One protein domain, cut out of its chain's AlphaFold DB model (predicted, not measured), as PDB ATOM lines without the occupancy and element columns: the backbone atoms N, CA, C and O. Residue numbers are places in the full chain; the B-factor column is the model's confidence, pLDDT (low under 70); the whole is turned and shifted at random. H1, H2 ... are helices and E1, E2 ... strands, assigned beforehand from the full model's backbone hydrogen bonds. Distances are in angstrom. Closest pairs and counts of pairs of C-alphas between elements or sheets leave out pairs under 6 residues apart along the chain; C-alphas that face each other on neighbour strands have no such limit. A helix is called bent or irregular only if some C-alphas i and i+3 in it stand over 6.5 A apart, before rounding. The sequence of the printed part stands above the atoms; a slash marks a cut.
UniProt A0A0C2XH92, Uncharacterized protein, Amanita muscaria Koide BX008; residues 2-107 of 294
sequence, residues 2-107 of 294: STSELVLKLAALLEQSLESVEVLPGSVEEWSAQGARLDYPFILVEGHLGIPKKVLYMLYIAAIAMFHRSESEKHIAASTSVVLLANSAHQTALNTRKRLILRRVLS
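This is residues 2 to 107 of the 294 residues of an uncharacterized protein of Amanita muscaria Koide BX008 (UniProt A0A0C2XH92). A small sheet of three strands, E1, E3 and E2, with the short helix H2 over it, makes one end of an elongated model; the rest is a zigzag of three helices, H3, H4 and H5, with H1 crossing H3 and H4 near the middle. H5 packs on H4 at the end far from H2. The printed part has 106 residues with five named helices and three named strands, in the chain order H1 E1 H2 E2 E3 H3 H4 H5; the sheet is mixed, its order E1 E3 E2, and the class is mostly helix. The whole is compact, with a radius of gyration of the C-alphas of 13.6 A and spans of 42 by 26 by 23 A.

Find C-alpha 20 at (127.592, 207.071, 266.233), where E1, residues 20 to 24, begins. E3 is residues 48 to 52, and E2 is residues 43 to 45. H2, residues 28 to 34, is irregular: C-alphas 30 and 33 are 7.4 A apart. Look next for H1, residues 3 to 14, 16.6 A long. From C-alpha 53 at (119.188, 208.134, 279.533) H3 runs 24.5 A to residue 69. H4, residues 73 to 86, is 20.1 A long, and H5, residues 91 to 102, is 16.7 A long and ends at C-alpha 102 at (110.222, 191.698, 253.587).

Start at E3, the inner strand. It is parallel to E1, with N 22 and O 49 at 2.9 A, and forms an antiparallel hairpin with E2, with N 50 and O 43 at 2.7 A. H2 is on the sheet at a height over the sheet of 9.1 A, along the strands, over E3 and, only just, over E2, with 3 C-alphas. H1 only grazes the sheet with residues 10 to 14, and H3 with residues 53 to 56. H4, the hub, touches H1 about perpendicular at 81 degrees, C-alphas 11 and 78 being closest at 4.9 A. H3 and H4 form a helical hairpin, closest at C-alphas 63 and 79, 4.5 A, opposite ways at a tilt of 36 degrees, only just steep. H4 and H5 form another, closest at C-alphas 80 and 93, 5.4 A. H1 touches H3 with residues 3 to 7 alone, closest at C-alphas 7 and 59, 6.0 A. H3 and H5 are apart. Every O i to N i+4 pair is within hydrogen-bond range in H1, H3, H4 and H5; in H2 1 of 3 is, beside 3 of 4 O i to N i+3 pairs.

The two C-alphas farthest apart, those of Ala 33 and Leu 102, are 42.8 A apart. The printed part has no cut, and no link is long. Look at residues 33 to 39 for pLDDT under 70; the mean of the printed part is 91.9.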
ATOM      1  N   SER A   2     104.409 215.892 271.822       88.50
ATOM      2  CA  SER A   2     103.983 214.696 272.562       88.50
ATOM      3  C   SER A   2     105.111 213.658 272.636       88.50
ATOM      4  O   SER A   2     106.045 213.674 271.831       88.50
ATOM      5  N   THR A   3     105.036 212.720 273.583       90.00
ATOM      6  CA  THR A   3     106.004 211.610 273.673       90.00
ATOM      7  C   THR A   3     105.996 210.740 272.415       90.00
ATOM      8  O   THR A   3     107.052 210.299 271.972       90.00
ATOM      9  N   SER A   4     104.835 210.562 271.778       92.00
ATOM     10  CA  SER A   4     104.717 209.884 270.483       92.00
ATOM     11  C   SER A   4     105.455 210.629 269.368       92.00
ATOM     12  O   SER A   4     106.193 210.012 268.606       92.00
ATOM     13  N   GLU A   5     105.319 211.953 269.288       93.75
ATOM     14  CA  GLU A   5     106.063 212.768 268.316       93.75
ATOM     15  C   GLU A   5     107.579 212.692 268.552       93.75
ATOM     16  O   GLU A   5     108.347 212.613 267.595       93.75
ATOM     17  N   LEU A   6     108.023 212.645 269.813       94.88
ATOM     18  CA  LEU A   6     109.433 212.437 270.161       94.88
ATOM     19  C   LEU A   6     109.958 211.060 269.728       94.88
ATOM     20  O   LEU A   6     111.090 210.985 269.254       94.88
ATOM     21  N   VAL A   7     109.157 209.992 269.846       96.75
ATOM     22  CA  VAL A   7     109.513 208.652 269.334       96.75
ATOM     23  C   VAL A   7     109.742 208.700 267.824       96.75
ATOM     24  O   VAL A   7     110.774 208.231 267.346       96.75
ATOM     25  N   LEU A   8     108.818 209.312 267.075       96.50
ATOM     26  CA  LEU A   8     108.950 209.452 265.621       96.50
ATOM     27  C   LEU A   8     110.169 210.296 265.244       96.50
ATOM     28  O   LEU A   8     110.896 209.950 264.316       96.50
ATOM     29  N   LYS A   9     110.426 211.375 265.987       95.19
ATOM     30  CA  LYS A   9     111.577 212.247 265.751       95.19
ATOM     31  C   LYS A   9     112.901 211.532 266.013       95.19
ATOM     32  O   LYS A   9     113.812 211.660 265.204       95.19
ATOM     33  N   LEU A  10     113.005 210.762 267.100       96.00
ATOM     34  CA  LEU A  10     114.195 209.959 267.383       96.00
ATOM     35  C   LEU A  10     114.425 208.908 266.296       96.00
ATOM     36  O   LEU A  10     115.535 208.782 265.787       96.00
ATOM     37  N   ALA A  11     113.375 208.190 265.897       96.38
ATOM     38  CA  ALA A  11     113.468 207.216 264.815       96.38
ATOM     39  C   ALA A  11     113.933 207.855 263.499       96.38
ATOM     40  O   ALA A  11     114.811 207.311 262.838       96.38
ATOM     41  N   ALA A  12     113.410 209.036 263.158       94.88
ATOM     42  CA  ALA A  12     113.824 209.768 261.966       94.88
ATOM     43  C   ALA A  12     115.302 210.193 262.008       94.88
ATOM     44  O   ALA A  12     115.940 210.228 260.961       94.88
ATOM     45  N   LEU A  13     115.861 210.497 263.187       94.88
ATOM     46  CA  LEU A  13     117.297 210.768 263.342       94.88
ATOM     47  C   LEU A  13     118.133 209.503 263.156       94.88
ATOM     48  O   LEU A  13     119.149 209.545 262.475       94.88
ATOM     49  N   LEU A  14     117.683 208.377 263.713       94.56
ATOM     50  CA  LEU A  14     118.358 207.081 263.577       94.56
ATOM     51  C   LEU A  14     118.375 206.560 262.130       94.56
ATOM     52  O   LEU A  14     119.196 205.709 261.802       94.56
ATOM     53  N   GLU A  15     117.481 207.052 261.269       90.06
ATOM     54  CA  GLU A  15     117.487 206.761 259.830       90.06
ATOM     55  C   GLU A  15     118.464 207.631 259.022       90.06
ATOM     56  O   GLU A  15     118.689 207.356 257.839       90.06
ATOM     57  N   GLN A  16     119.037 208.676 259.622       89.50
ATOM     58  CA  GLN A  16     120.051 209.506 258.974       89.50
ATOM     59  C   GLN A  16     121.404 208.788 258.946       89.50
ATOM     60  O   GLN A  16     121.645 207.817 259.665       89.50
ATOM     61  N   SER A  17     122.318 209.278 258.104       88.62
ATOM     62  CA  SER A  17     123.704 208.811 258.099       88.62
ATOM     63  C   SER A  17     124.429 209.372 259.327       88.62
ATOM     64  O   SER A  17     125.018 210.445 259.275       88.62
ATOM     65  N   LEU A  18     124.294 208.671 260.453       93.69
ATOM     66  CA  LEU A  18     124.971 208.995 261.708       93.69
ATOM     67  C   LEU A  18     126.320 208.283 261.790       93.69
ATOM     68  O   LEU A  18     126.449 207.133 261.364       93.69
ATOM     69  N   GLU A  19     127.298 208.924 262.416       92.75
ATOM     70  CA  GLU A  19     128.586 208.310 262.729       92.75
ATOM     71  C   GLU A  19     128.453 207.364 263.927       92.75
ATOM     72  O   GLU A  19     128.794 206.178 263.828       92.75
ATOM     73  N   SER A  20     127.847 207.846 265.016       93.44
ATOM     74  CA  SER A  20     127.592 207.071 266.233       93.44
ATOM     75  C   SER A  20     126.289 207.476 266.930       93.44
ATOM     76  O   SER A  20     125.697 208.522 266.655       93.44
ATOM     77  N   VAL A  21     125.844 206.614 267.845       94.69
ATOM     78  CA  VAL A  21     124.777 206.903 268.804       94.69
ATOM     79  C   VAL A  21     125.280 206.570 270.202       94.69
ATOM     80  O   VAL A  21     125.914 205.532 270.387       94.69
ATOM     81  N   GLU A  22     124.992 207.422 271.179       92.44
ATOM     82  CA  GLU A  22     125.393 207.217 272.567       92.44
ATOM     83  C   GLU A  22     124.249 207.552 273.529       92.44
ATOM     84  O   GLU A  22     123.512 208.528 273.357       92.44
ATOM     85  N   VAL A  23     124.100 206.728 274.568       92.31
ATOM     86  CA  VAL A  23     123.174 206.998 275.668       92.31
ATOM     87  C   VAL A  23     123.910 207.777 276.747       92.31
ATOM     88  O   VAL A  23     124.735 207.227 277.473       92.31
ATOM     89  N   LEU A  24     123.569 209.054 276.880       91.44
ATOM     90  CA  LEU A  24     124.224 209.970 277.805       91.44
ATOM     91  C   LEU A  24     123.688 209.787 279.234       91.44
ATOM     92  O   LEU A  24     122.481 209.578 279.415       91.44
ATOM     93  N   PRO A  25     124.531 209.878 280.277       89.19
ATOM     94  CA  PRO A  25     124.058 209.862 281.659       89.19
ATOM     95  C   PRO A  25     123.141 211.063 281.944       89.19
ATOM     96  O   PRO A  25     123.244 212.097 281.294       89.19
ATOM     97  N   GLY A  26     122.241 210.940 282.924       83.56
ATOM     98  CA  GLY A  26     121.488 212.097 283.423       83.56
ATOM     99  C   GLY A  26     120.206 212.480 282.670       83.56
ATOM    100  O   GLY A  26     119.576 211.658 281.987       83.56
ATOM    101  N   SER A  27     119.758 213.720 282.899       83.31
ATOM    102  CA  SER A  27     118.547 214.331 282.321       83.31
ATOM    103  C   SER A  27     118.847 215.404 281.268       83.31
ATOM    104  O   SER A  27     119.997 215.742 281.027       83.31
ATOM    105  N   VAL A  28     117.813 215.948 280.616       80.88
ATOM    106  CA  VAL A  28     117.975 216.981 279.571       80.88
ATOM    107  C   VAL A  28     118.626 218.242 280.133       80.88
ATOM    108  O   VAL A  28     119.424 218.878 279.450       80.88
ATOM    109  N   GLU A  29     118.316 218.591 281.380       81.50
ATOM    110  CA  GLU A  29     118.814 219.791 282.052       81.50
ATOM    111  C   GLU A  29     120.345 219.777 282.168       81.50
ATOM    112  O   GLU A  29     120.984 220.799 281.932       81.50
ATOM    113  N   GLU A  30     120.931 218.606 282.433       80.81
ATOM    114  CA  GLU A  30     122.386 218.412 282.538       80.81
ATOM    115  C   GLU A  30     123.104 218.675 281.202       80.81
ATOM    116  O   GLU A  30     124.252 219.112 281.188       80.81
ATOM    117  N   TRP A  31     122.405 218.483 280.081       79.19
ATOM    118  CA  TRP A  31     122.959 218.616 278.731       79.19
ATOM    119  C   TRP A  31     122.452 219.841 277.956       79.19
ATOM    120  O   TRP A  31     122.857 220.080 276.816       79.19
ATOM    121  N   SER A  32     121.584 220.652 278.565       72.44
ATOM    122  CA  SER A  32     120.953 221.801 277.897       72.44
ATOM    123  C   SER A  32     121.955 222.902 277.533       72.44
ATOM    124  O   SER A  32     121.805 223.567 276.511       72.44
ATOM    125  N   ALA A  33     123.028 223.057 278.316       69.19
ATOM    126  CA  ALA A  33     124.106 224.002 278.018       69.19
ATOM    127  C   ALA A  33     124.974 223.586 276.810       69.19
ATOM    128  O   ALA A  33     125.723 224.406 276.289       69.19
ATOM    129  N   GLN A  34     124.873 222.331 276.360       65.62
ATOM    130  CA  GLN A  34     125.720 221.736 275.318       65.62
ATOM    131  C   GLN A  34     124.952 221.434 274.020       65.62
ATOM    132  O   GLN A  34     125.446 220.718 273.154       65.62
ATOM    133  N   GLY A  35     123.742 221.985 273.865       64.69
ATOM    134  CA  GLY A  35     122.974 221.924 272.616       64.69
ATOM    135  C   GLY A  35     121.675 221.117 272.672       64.69
ATOM    136  O   GLY A  35     120.902 221.180 271.715       64.69
ATOM    137  N   ALA A  36     121.373 220.415 273.774       65.19
ATOM    138  CA  ALA A  36     120.043 219.833 273.966       65.19
ATOM    139  C   ALA A  36     119.015 220.955 274.180       65.19
ATOM    140  O   ALA A  36     119.190 221.809 275.048       65.19
ATOM    141  N   ARG A  37     117.914 220.963 273.422       65.06
ATOM    142  CA  ARG A  37     116.808 221.901 273.668       65.06
ATOM    143  C   ARG A  37     115.665 221.170 274.364       65.06
ATOM    144  O   ARG A  37     115.418 220.003 274.098       65.06
ATOM    145  N   LEU A  38     114.912 221.838 275.235       62.09
ATOM    146  CA  LEU A  38     113.792 221.202 275.953       62.09
ATOM    147  C   LEU A  38     112.691 220.668 275.009       62.09
ATOM    148  O   LEU A  38     112.040 219.671 275.310       62.09
ATOM    149  N   ASP A  39     112.512 221.289 273.840       63.88
ATOM    150  CA  ASP A  39     111.629 220.838 272.753       63.88
ATOM    151  C   ASP A  39     112.283 219.798 271.821       63.88
ATOM    152  O   ASP A  39     111.616 219.173 270.984       63.88
ATOM    153  N   TYR A  40     113.591 219.594 271.966       76.38
ATOM    154  CA  TYR A  40     114.400 218.664 271.196       76.38
ATOM    155  C   TYR A  40     115.510 218.058 272.070       76.38
ATOM    156  O   TYR A  40     116.657 218.510 272.029       76.38
ATOM    157  N   PRO A  41     115.172 217.041 272.883       88.38
ATOM    158  CA  PRO A  41     116.034 216.559 273.959       88.38
ATOM    159  C   PRO A  41     117.187 215.669 273.466       88.38
ATOM    160  O   PRO A  41     117.782 214.945 274.260       88.38
ATOM    161  N   PHE A  42     117.470 215.672 272.163       92.06
ATOM    162  CA  PHE A  42     118.544 214.908 271.540       92.06
ATOM    163  C   PHE A  42     119.670 215.859 271.154       92.06
ATOM    164  O   PHE A  42     119.411 216.973 270.696       92.06
ATOM    165  N   ILE A  43     120.907 215.410 271.314       91.50
ATOM    166  CA  ILE A  43     122.102 216.181 270.982       91.50
ATOM    167  C   ILE A  43     122.654 215.604 269.690       91.50
ATOM    168  O   ILE A  43     122.990 214.428 269.651       91.50
ATOM    169  N   LEU A  44     122.719 216.404 268.632       90.44
ATOM    170  CA  LEU A  44     123.335 215.995 267.374       90.44
ATOM    171  C   LEU A  44     124.498 216.936 267.081       90.44
ATOM    172  O   LEU A  44     124.278 218.107 266.776       90.44
ATOM    173  N   VAL A  45     125.718 216.419 267.185       89.31
ATOM    174  CA  VAL A  45     126.956 217.172 266.948       89.31
ATOM    175  C   VAL A  45     127.803 216.367 265.981       89.31
ATOM    176  O   VAL A  45     128.111 215.217 266.263       89.31
ATOM    177  N   GLU A  46     128.123 216.949 264.823       89.00
ATOM    178  CA  GLU A  46     129.041 216.350 263.836       89.00
ATOM    179  C   GLU A  46     128.678 214.901 263.440       89.00
ATOM    180  O   GLU A  46     129.532 214.060 263.221       89.00
ATOM    181  N   GLY A  47     127.379 214.584 263.356       90.94
ATOM    182  CA  GLY A  47     126.914 213.234 263.007       90.94
ATOM    183  C   GLY A  47     126.864 212.242 264.178       90.94
ATOM    184  O   GLY A  47     126.430 211.105 263.982       90.94
ATOM    185  N   HIS A  48     127.219 212.660 265.392       92.81
ATOM    186  CA  HIS A  48     127.080 211.883 266.623       92.81
ATOM    187  C   HIS A  48     125.776 212.229 267.345       92.81
ATOM    188  O   HIS A  48     125.529 213.388 267.690       92.81
ATOM    189  N   LEU A  49     124.933 211.221 267.579       94.56
ATOM    190  CA  LEU A  49     123.647 211.379 268.258       94.56
ATOM    191  C   LEU A  49     123.743 210.975 269.735       94.56
ATOM    192  O   LEU A  49     123.792 209.791 270.064       94.56
ATOM    193  N   GLY A  50     123.690 211.956 270.628       93.69
ATOM    194  CA  GLY A  50     123.575 211.775 272.071       93.69
ATOM    195  C   GLY A  50     122.120 211.785 272.547       93.69
ATOM    196  O   GLY A  50     121.337 212.679 272.208       93.69
ATOM    197  N   ILE A  51     121.745 210.796 273.360       94.06
ATOM    198  CA  ILE A  51     120.383 210.642 273.889       94.06
ATOM    199  C   ILE A  51     120.447 210.522 275.413       94.06
ATOM    200  O   ILE A  51     120.924 209.504 275.918       94.06
ATOM    201  N   PRO A  52     119.932 211.502 276.176       93.50
ATOM    202  CA  PRO A  52     119.894 211.409 277.631       93.50
ATOM    203  C   PRO A  52     119.130 210.169 278.108       93.50
ATOM    204  O   PRO A  52     118.002 209.902 277.680       93.50
ATOM    205  N   LYS A  53     119.712 209.419 279.045       92.50
ATOM    206  CA  LYS A  53     119.188 208.134 279.533       92.50
ATOM    207  C   LYS A  53     117.754 208.236 280.055       92.50
ATOM    208  O   LYS A  53     116.924 207.385 279.733       92.50
ATOM    209  N   LYS A  54     117.425 209.286 280.820       92.00
ATOM    210  CA  LYS A  54     116.049 209.492 281.321       92.00
ATOM    211  C   LYS A  54     115.045 209.716 280.184       92.00
ATOM    212  O   LYS A  54     113.916 209.237 280.267       92.00
ATOM    213  N   VAL A  55     115.464 210.390 279.112       93.94
ATOM    214  CA  VAL A  55     114.641 210.596 277.911       93.94
ATOM    215  C   VAL A  55     114.447 209.271 277.188       93.94
ATOM    216  O   VAL A  55     113.311 208.921 276.888       93.94
ATOM    217  N   LEU A  56     115.513 208.494 276.976       95.06
ATOM    218  CA  LEU A  56     115.412 207.194 276.311       95.06
ATOM    219  C   LEU A  56     114.413 206.264 277.014       95.06
ATOM    220  O   LEU A  56     113.577 205.668 276.342       95.06
ATOM    221  N   TYR A  57     114.431 206.178 278.348       94.56
ATOM    222  CA  TYR A  57     113.466 205.342 279.074       94.56
ATOM    223  C   TYR A  57     112.034 205.872 279.019       94.56
ATOM    224  O   TYR A  57     111.100 205.085 278.890       94.56
ATOM    225  N   MET A  58     111.841 207.190 279.068       94.69
ATOM    226  CA  MET A  58     110.519 207.782 278.855       94.69
ATOM    227  C   MET A  58     109.977 207.419 277.463       94.69
ATOM    228  O   MET A  58     108.831 206.984 277.325       94.69
ATOM    229  N   LEU A  59     110.818 207.549 276.432       96.94
ATOM    230  CA  LEU A  59     110.462 207.208 275.057       96.94
ATOM    231  C   LEU A  59     110.285 205.707 274.858       96.94
ATOM    232  O   LEU A  59     109.434 205.318 274.069       96.94
ATOM    233  N   TYR A  60     111.011 204.866 275.591       97.56
ATOM    234  CA  TYR A  60     110.837 203.416 275.562       97.56
ATOM    235  C   TYR A  60     109.412 203.007 275.951       97.56
ATOM    236  O   TYR A  60     108.778 202.243 275.225       97.56
ATOM    237  N   ILE A  61     108.861 203.568 277.035       96.94
ATOM    238  CA  ILE A  61     107.479 203.279 277.458       96.94
ATOM    239  C   ILE A  61     106.471 203.716 276.386       96.94
ATOM    240  O   ILE A  61     105.565 202.958 276.031       96.94
ATOM    241  N   ALA A  62     106.653 204.915 275.824       97.06
ATOM    242  CA  ALA A  62     105.807 205.413 274.740       97.06
ATOM    243  C   ALA A  62     105.928 204.552 273.468       97.06
ATOM    244  O   ALA A  62     104.923 204.249 272.825       97.06
ATOM    245  N   ALA A  63     107.141 204.112 273.131       98.19
ATOM    246  CA  ALA A  63     107.420 203.268 271.980       98.19
ATOM    247  C   ALA A  63     106.801 201.875 272.134       98.19
ATOM    248  O   ALA A  63     106.209 201.385 271.180       98.19
ATOM    249  N   ILE A  64     106.839 201.257 273.318       98.06
ATOM    250  CA  ILE A  64     106.142 199.983 273.570       98.06
ATOM    251  C   ILE A  64     104.632 200.140 273.357       98.06
ATOM    252  O   ILE A  64     104.019 199.345 272.643       98.06
ATOM    253  N   ALA A  65     104.024 201.195 273.906       97.25
ATOM    254  CA  ALA A  65     102.599 201.453 273.705       97.25
ATOM    255  C   ALA A  65     102.256 201.685 272.221       97.25
ATOM    256  O   ALA A  65     101.274 201.131 271.723       97.25
ATOM    257  N   MET A  66     103.075 202.464 271.504       97.56
ATOM    258  CA  MET A  66     102.927 202.710 270.067       97.56
ATOM    259  C   MET A  66     103.084 201.425 269.249       97.56
ATOM    260  O   MET A  66     102.287 201.179 268.347       97.56
ATOM    261  N   PHE A  67     104.061 200.586 269.598       97.81
ATOM    262  CA  PHE A  67     104.347 199.327 268.922       97.81
ATOM    263  C   PHE A  67     103.155 198.362 268.991       97.81
ATOM    264  O   PHE A  67     102.825 197.724 267.996       97.81
ATOM    265  N   HIS A  68     102.473 198.282 270.136       94.88
ATOM    266  CA  HIS A  68     101.328 197.384 270.302       94.88
ATOM    267  C   HIS A  68     100.011 197.919 269.739       94.88
ATOM    268  O   HIS A  68      99.143 197.124 269.388       94.88
ATOM    269  N   ARG A  69      99.823 199.244 269.709       94.62
ATOM    270  CA  ARG A  69      98.522 199.859 269.394       94.62
ATOM    271  C   ARG A  69      98.416 200.402 267.975       94.62
ATOM    272  O   ARG A  69      97.308 200.683 267.534       94.62
ATOM    273  N   SER A  70      99.535 200.644 267.293       93.31
ATOM    274  CA  SER A  70      99.492 201.264 265.971       93.31
ATOM    275  C   SER A  70      99.260 200.241 264.866       93.31
ATOM    276  O   SER A  70      99.919 199.211 264.822       93.31
ATOM    277  N   GLU A  71      98.384 200.581 263.925       94.19
ATOM    278  CA  GLU A  71      98.220 199.858 262.659       94.19
ATOM    279  C   GLU A  71      99.133 200.414 261.549       94.19
ATOM    280  O   GLU A  71      99.286 199.811 260.490       94.19
ATOM    281  N   SER A  72      99.771 201.568 261.785       97.12
ATOM    282  CA  SER A  72     100.665 202.195 260.813       97.12
ATOM    283  C   SER A  72     102.034 201.528 260.833       97.12
ATOM    284  O   SER A  72     102.777 201.642 261.811       97.12
ATOM    285  N   GLU A  73     102.422 200.905 259.720       96.81
ATOM    286  CA  GLU A  73     103.740 200.273 259.581       96.81
ATOM    287  C   GLU A  73     104.894 201.267 259.801       96.81
ATOM    288  O   GLU A  73     105.930 200.884 260.339       96.81
ATOM    289  N   LYS A  74     104.697 202.559 259.490       95.81
ATOM    290  CA  LYS A  74     105.678 203.621 259.783       95.81
ATOM    291  C   LYS A  74     105.845 203.862 261.283       95.81
ATOM    292  O   LYS A  74     106.966 204.012 261.759       95.81
ATOM    293  N   HIS A  75     104.748 203.885 262.038       97.50
ATOM    294  CA  HIS A  75     104.814 204.039 263.492       97.50
ATOM    295  C   HIS A  75     105.412 202.799 264.156       97.50
ATOM    296  O   HIS A  75     106.239 202.945 265.048       97.50
ATOM    297  N   ILE A  76     105.067 201.599 263.678       98.44
ATOM    298  CA  ILE A  76     105.669 200.339 264.137       98.44
ATOM    299  C   ILE A  76     107.182 200.329 263.851       98.44
ATOM    300  O   ILE A  76     107.985 199.961 264.713       98.44
ATOM    301  N   ALA A  77     107.600 200.751 262.656       97.94
ATOM    302  CA  ALA A  77     109.011 200.881 262.302       97.94
ATOM    303  C   ALA A  77     109.739 201.836 263.262       97.94
ATOM    304  O   ALA A  77     110.747 201.459 263.862       97.94
ATOM    305  N   ALA A  78     109.181 203.027 263.481       97.94
ATOM    306  CA  ALA A  78     109.759 204.023 264.372       97.94
ATOM    307  C   ALA A  78     109.838 203.543 265.828       97.94
ATOM    308  O   ALA A  78     110.890 203.634 266.467       97.94
ATOM    309  N   SER A  79     108.751 202.974 266.349       98.31
ATOM    310  CA  SER A  79     108.703 202.480 267.721       98.31
ATOM    311  C   SER A  79     109.672 201.322 267.941       98.31
ATOM    312  O   SER A  79     110.339 201.280 268.971       98.31
ATOM    313  N   THR A  80     109.814 200.405 266.977       98.38
ATOM    314  CA  THR A  80     110.782 199.300 267.099       98.38
ATOM    315  C   THR A  80     112.231 199.787 267.110       98.38
ATOM    316  O   THR A  80     113.035 199.192 267.824       98.38
ATOM    317  N   SER A  81     112.572 200.875 266.406       97.56
ATOM    318  CA  SER A  81     113.915 201.477 266.480       97.56
ATOM    319  C   SER A  81     114.238 201.950 267.903       97.56
ATOM    320  O   SER A  81     115.294 201.626 268.442       97.56
ATOM    321  N   VAL A  82     113.300 202.656 268.546       97.69
ATOM    322  CA  VAL A  82     113.463 203.152 269.927       97.69
ATOM    323  C   VAL A  82     113.459 202.006 270.944       97.69
ATOM    324  O   VAL A  82     114.261 202.008 271.876       97.69
ATOM    325  N   VAL A  83     112.602 200.998 270.748       98.00
ATOM    326  CA  VAL A  83     112.572 199.790 271.588       98.00
ATOM    327  C   VAL A  83     113.920 199.080 271.577       98.00
ATOM    328  O   VAL A  83     114.404 198.727 272.645       98.00
ATOM    329  N   LEU A  84     114.542 198.900 270.409       97.25
ATOM    330  CA  LEU A  84     115.828 198.204 270.294       97.25
ATOM    331  C   LEU A  84     117.004 199.010 270.833       97.25
ATOM    332  O   LEU A  84     117.957 198.426 271.337       97.25
ATOM    333  N   LEU A  85     116.923 200.337 270.768       95.31
ATOM    334  CA  LEU A  85     117.932 201.204 271.361       95.31
ATOM    335  C   LEU A  85     117.928 201.131 272.897       95.31
ATOM    336  O   LEU A  85     118.984 201.171 273.519       95.31
ATOM    337  N   ALA A  86     116.747 201.009 273.510       95.06
ATOM    338  CA  ALA A  86     116.602 200.882 274.962       95.06
ATOM    339  C   ALA A  86     116.720 199.430 275.466       95.06
ATOM    340  O   ALA A  86     117.147 199.200 276.596       95.06
ATOM    341  N   ASN A  87     116.318 198.457 274.646       95.12
ATOM    342  CA  ASN A  87     116.334 197.028 274.937       95.12
ATOM    343  C   ASN A  87     116.756 196.242 273.684       95.12
ATOM    344  O   ASN A  87     115.935 195.777 272.888       95.12
ATOM    345  N   SER A  88     118.066 196.073 273.540       92.62
ATOM    346  CA  SER A  88     118.717 195.381 272.424       92.62
ATOM    347  C   SER A  88     118.391 193.885 272.340       92.62
ATOM    348  O   SER A  88     118.500 193.296 271.265       92.62
ATOM    349  N   ALA A  89     117.925 193.277 273.436       94.50
ATOM    350  CA  ALA A  89     117.510 191.876 273.510       94.50
ATOM    351  C   ALA A  89     116.037 191.645 273.092       94.50
ATOM    352  O   ALA A  89     115.502 190.542 273.232       94.50
ATOM    353  N   HIS A  90     115.340 192.663 272.574       96.88
ATOM    354  CA  HIS A  90     113.907 192.582 272.283       96.88
ATOM    355  C   HIS A  90     113.589 191.823 270.976       96.88
ATOM    356  O   HIS A  90     113.268 192.409 269.935       96.88
ATOM    357  N   GLN A  91     113.582 190.489 271.036       96.56
ATOM    358  CA  GLN A  91     113.402 189.598 269.878       96.56
ATOM    359  C   GLN A  91     112.146 189.894 269.034       96.56
ATOM    360  O   GLN A  91     112.208 189.906 267.804       96.56
ATOM    361  N   THR A  92     111.005 190.198 269.661       97.69
ATOM    362  CA  THR A  92     109.756 190.524 268.941       97.69
ATOM    363  C   THR A  92     109.885 191.787 268.083       97.69
ATOM    364  O   THR A  92     109.269 191.871 267.018       97.69
ATOM    365  N   ALA A  93     110.712 192.749 268.502       98.19
ATOM    366  CA  ALA A  93     110.946 193.973 267.745       98.19
ATOM    367  C   ALA A  93     111.814 193.659 266.520       98.19
ATOM    368  O   ALA A  93     111.402 193.976 265.408       98.19
ATOM    369  N   LEU A  94     112.920 192.917 266.683       97.56
ATOM    370  CA  LEU A  94     113.744 192.451 265.554       97.56
ATOM    371  C   LEU A  94     112.938 191.620 264.545       97.56
ATOM    372  O   LEU A  94     112.973 191.895 263.348       97.56
ATOM    373  N   ASN A  95     112.138 190.657 265.009       98.19
ATOM    374  CA  ASN A  95     111.289 189.850 264.129       98.19
ATOM    375  C   ASN A  95     110.233 190.693 263.398       98.19
ATOM    376  O   ASN A  95     109.899 190.410 262.247       98.19
ATOM    377  N   THR A  96     109.715 191.744 264.038       98.56
ATOM    378  CA  THR A  96     108.835 192.710 263.366       98.56
ATOM    379  C   THR A  96     109.581 193.460 262.277       98.56
ATOM    380  O   THR A  96     109.076 193.554 261.162       98.56
ATOM    381  N   ARG A  97     110.805 193.917 262.549       98.38
ATOM    382  CA  ARG A  97     111.637 194.590 261.547       98.38
ATOM    383  C   ARG A  97     111.955 193.684 260.363       98.38
ATOM    384  O   ARG A  97     111.802 194.135 259.235       98.38
ATOM    385  N   LYS A  98     112.244 192.390 260.574       98.44
ATOM    386  CA  LYS A  98     112.363 191.406 259.474       98.44
ATOM    387  C   LYS A  98     111.114 191.387 258.589       98.44
ATOM    388  O   LYS A  98     111.227 191.457 257.370       98.44
ATOM    389  N   ARG A  99     109.912 191.352 259.181       98.44
ATOM    390  CA  ARG A  99     108.650 191.408 258.415       98.44
ATOM    391  C   ARG A  99     108.491 192.722 257.650       98.44
ATOM    392  O   ARG A  99     108.086 192.691 256.494       98.44
ATOM    393  N   LEU A 100     108.827 193.853 258.269       98.44
ATOM    394  CA  LEU A 100     108.778 195.170 257.627       98.44
ATOM    395  C   LEU A 100     109.769 195.278 256.457       98.44
ATOM    396  O   LEU A 100     109.428 195.853 255.427       98.44
ATOM    397  N   ILE A 101     110.955 194.677 256.575       98.25
ATOM    398  CA  ILE A 101     111.942 194.571 255.492       98.25
ATOM    399  C   ILE A 101     111.389 193.734 254.335       98.25
ATOM    400  O   ILE A 101     111.422 194.173 253.189       98.25
ATOM    401  N   LEU A 102     110.819 192.558 254.620       97.69
ATOM    402  CA  LEU A 102     110.222 191.698 253.587       97.69
ATOM    403  C   LEU A 102     109.046 192.377 252.868       97.69
ATOM    404  O   LEU A 102     108.843 192.166 251.674       97.69
ATOM    405  N   ARG A 103     108.301 193.234 253.574       97.50
ATOM    406  CA  ARG A 103     107.241 194.085 253.010       97.50
ATOM    407  C   ARG A 103     107.755 195.368 252.350       97.50
ATOM    408  O   ARG A 103     106.950 196.140 251.844       97.50
ATOM    409  N   ARG A 104     109.074 195.593 252.332       97.00
ATOM    410  CA  ARG A 104     109.743 196.779 251.764       97.00
ATOM    411  C   ARG A 104     109.372 198.105 252.441       97.00
ATOM    412  O   ARG A 104     109.542 199.166 251.851       97.00
ATOM    413  N   VAL A 105     108.898 198.051 253.686       97.00
ATOM    414  CA  VAL A 105     108.681 199.238 254.530       97.00
ATOM    415  C   VAL A 105     110.014 199.769 255.053       97.00
ATOM    416  O   VAL A 105     110.220 200.977 255.120       97.00
ATOM    417  N   LEU A 106     110.925 198.861 255.413       97.25
ATOM    418  CA  LEU A 106     112.296 199.171 255.819       97.25
ATOM    419  C   LEU A 106     113.277 198.744 254.721       97.25
ATOM    420  O   LEU A 106     113.139 197.662 254.151       97.25
ATOM    421  N   SER A 107     114.288 199.576 254.453       96.75
ATOM    422  CA  SER A 107     115.407 199.234 253.559       96.75
ATOM    423  C   SER A 107     116.417 198.349 254.289       96.75
ATOM    424  O   SER A 107     116.747 198.596 255.449       96.75
TER     425      SER A 107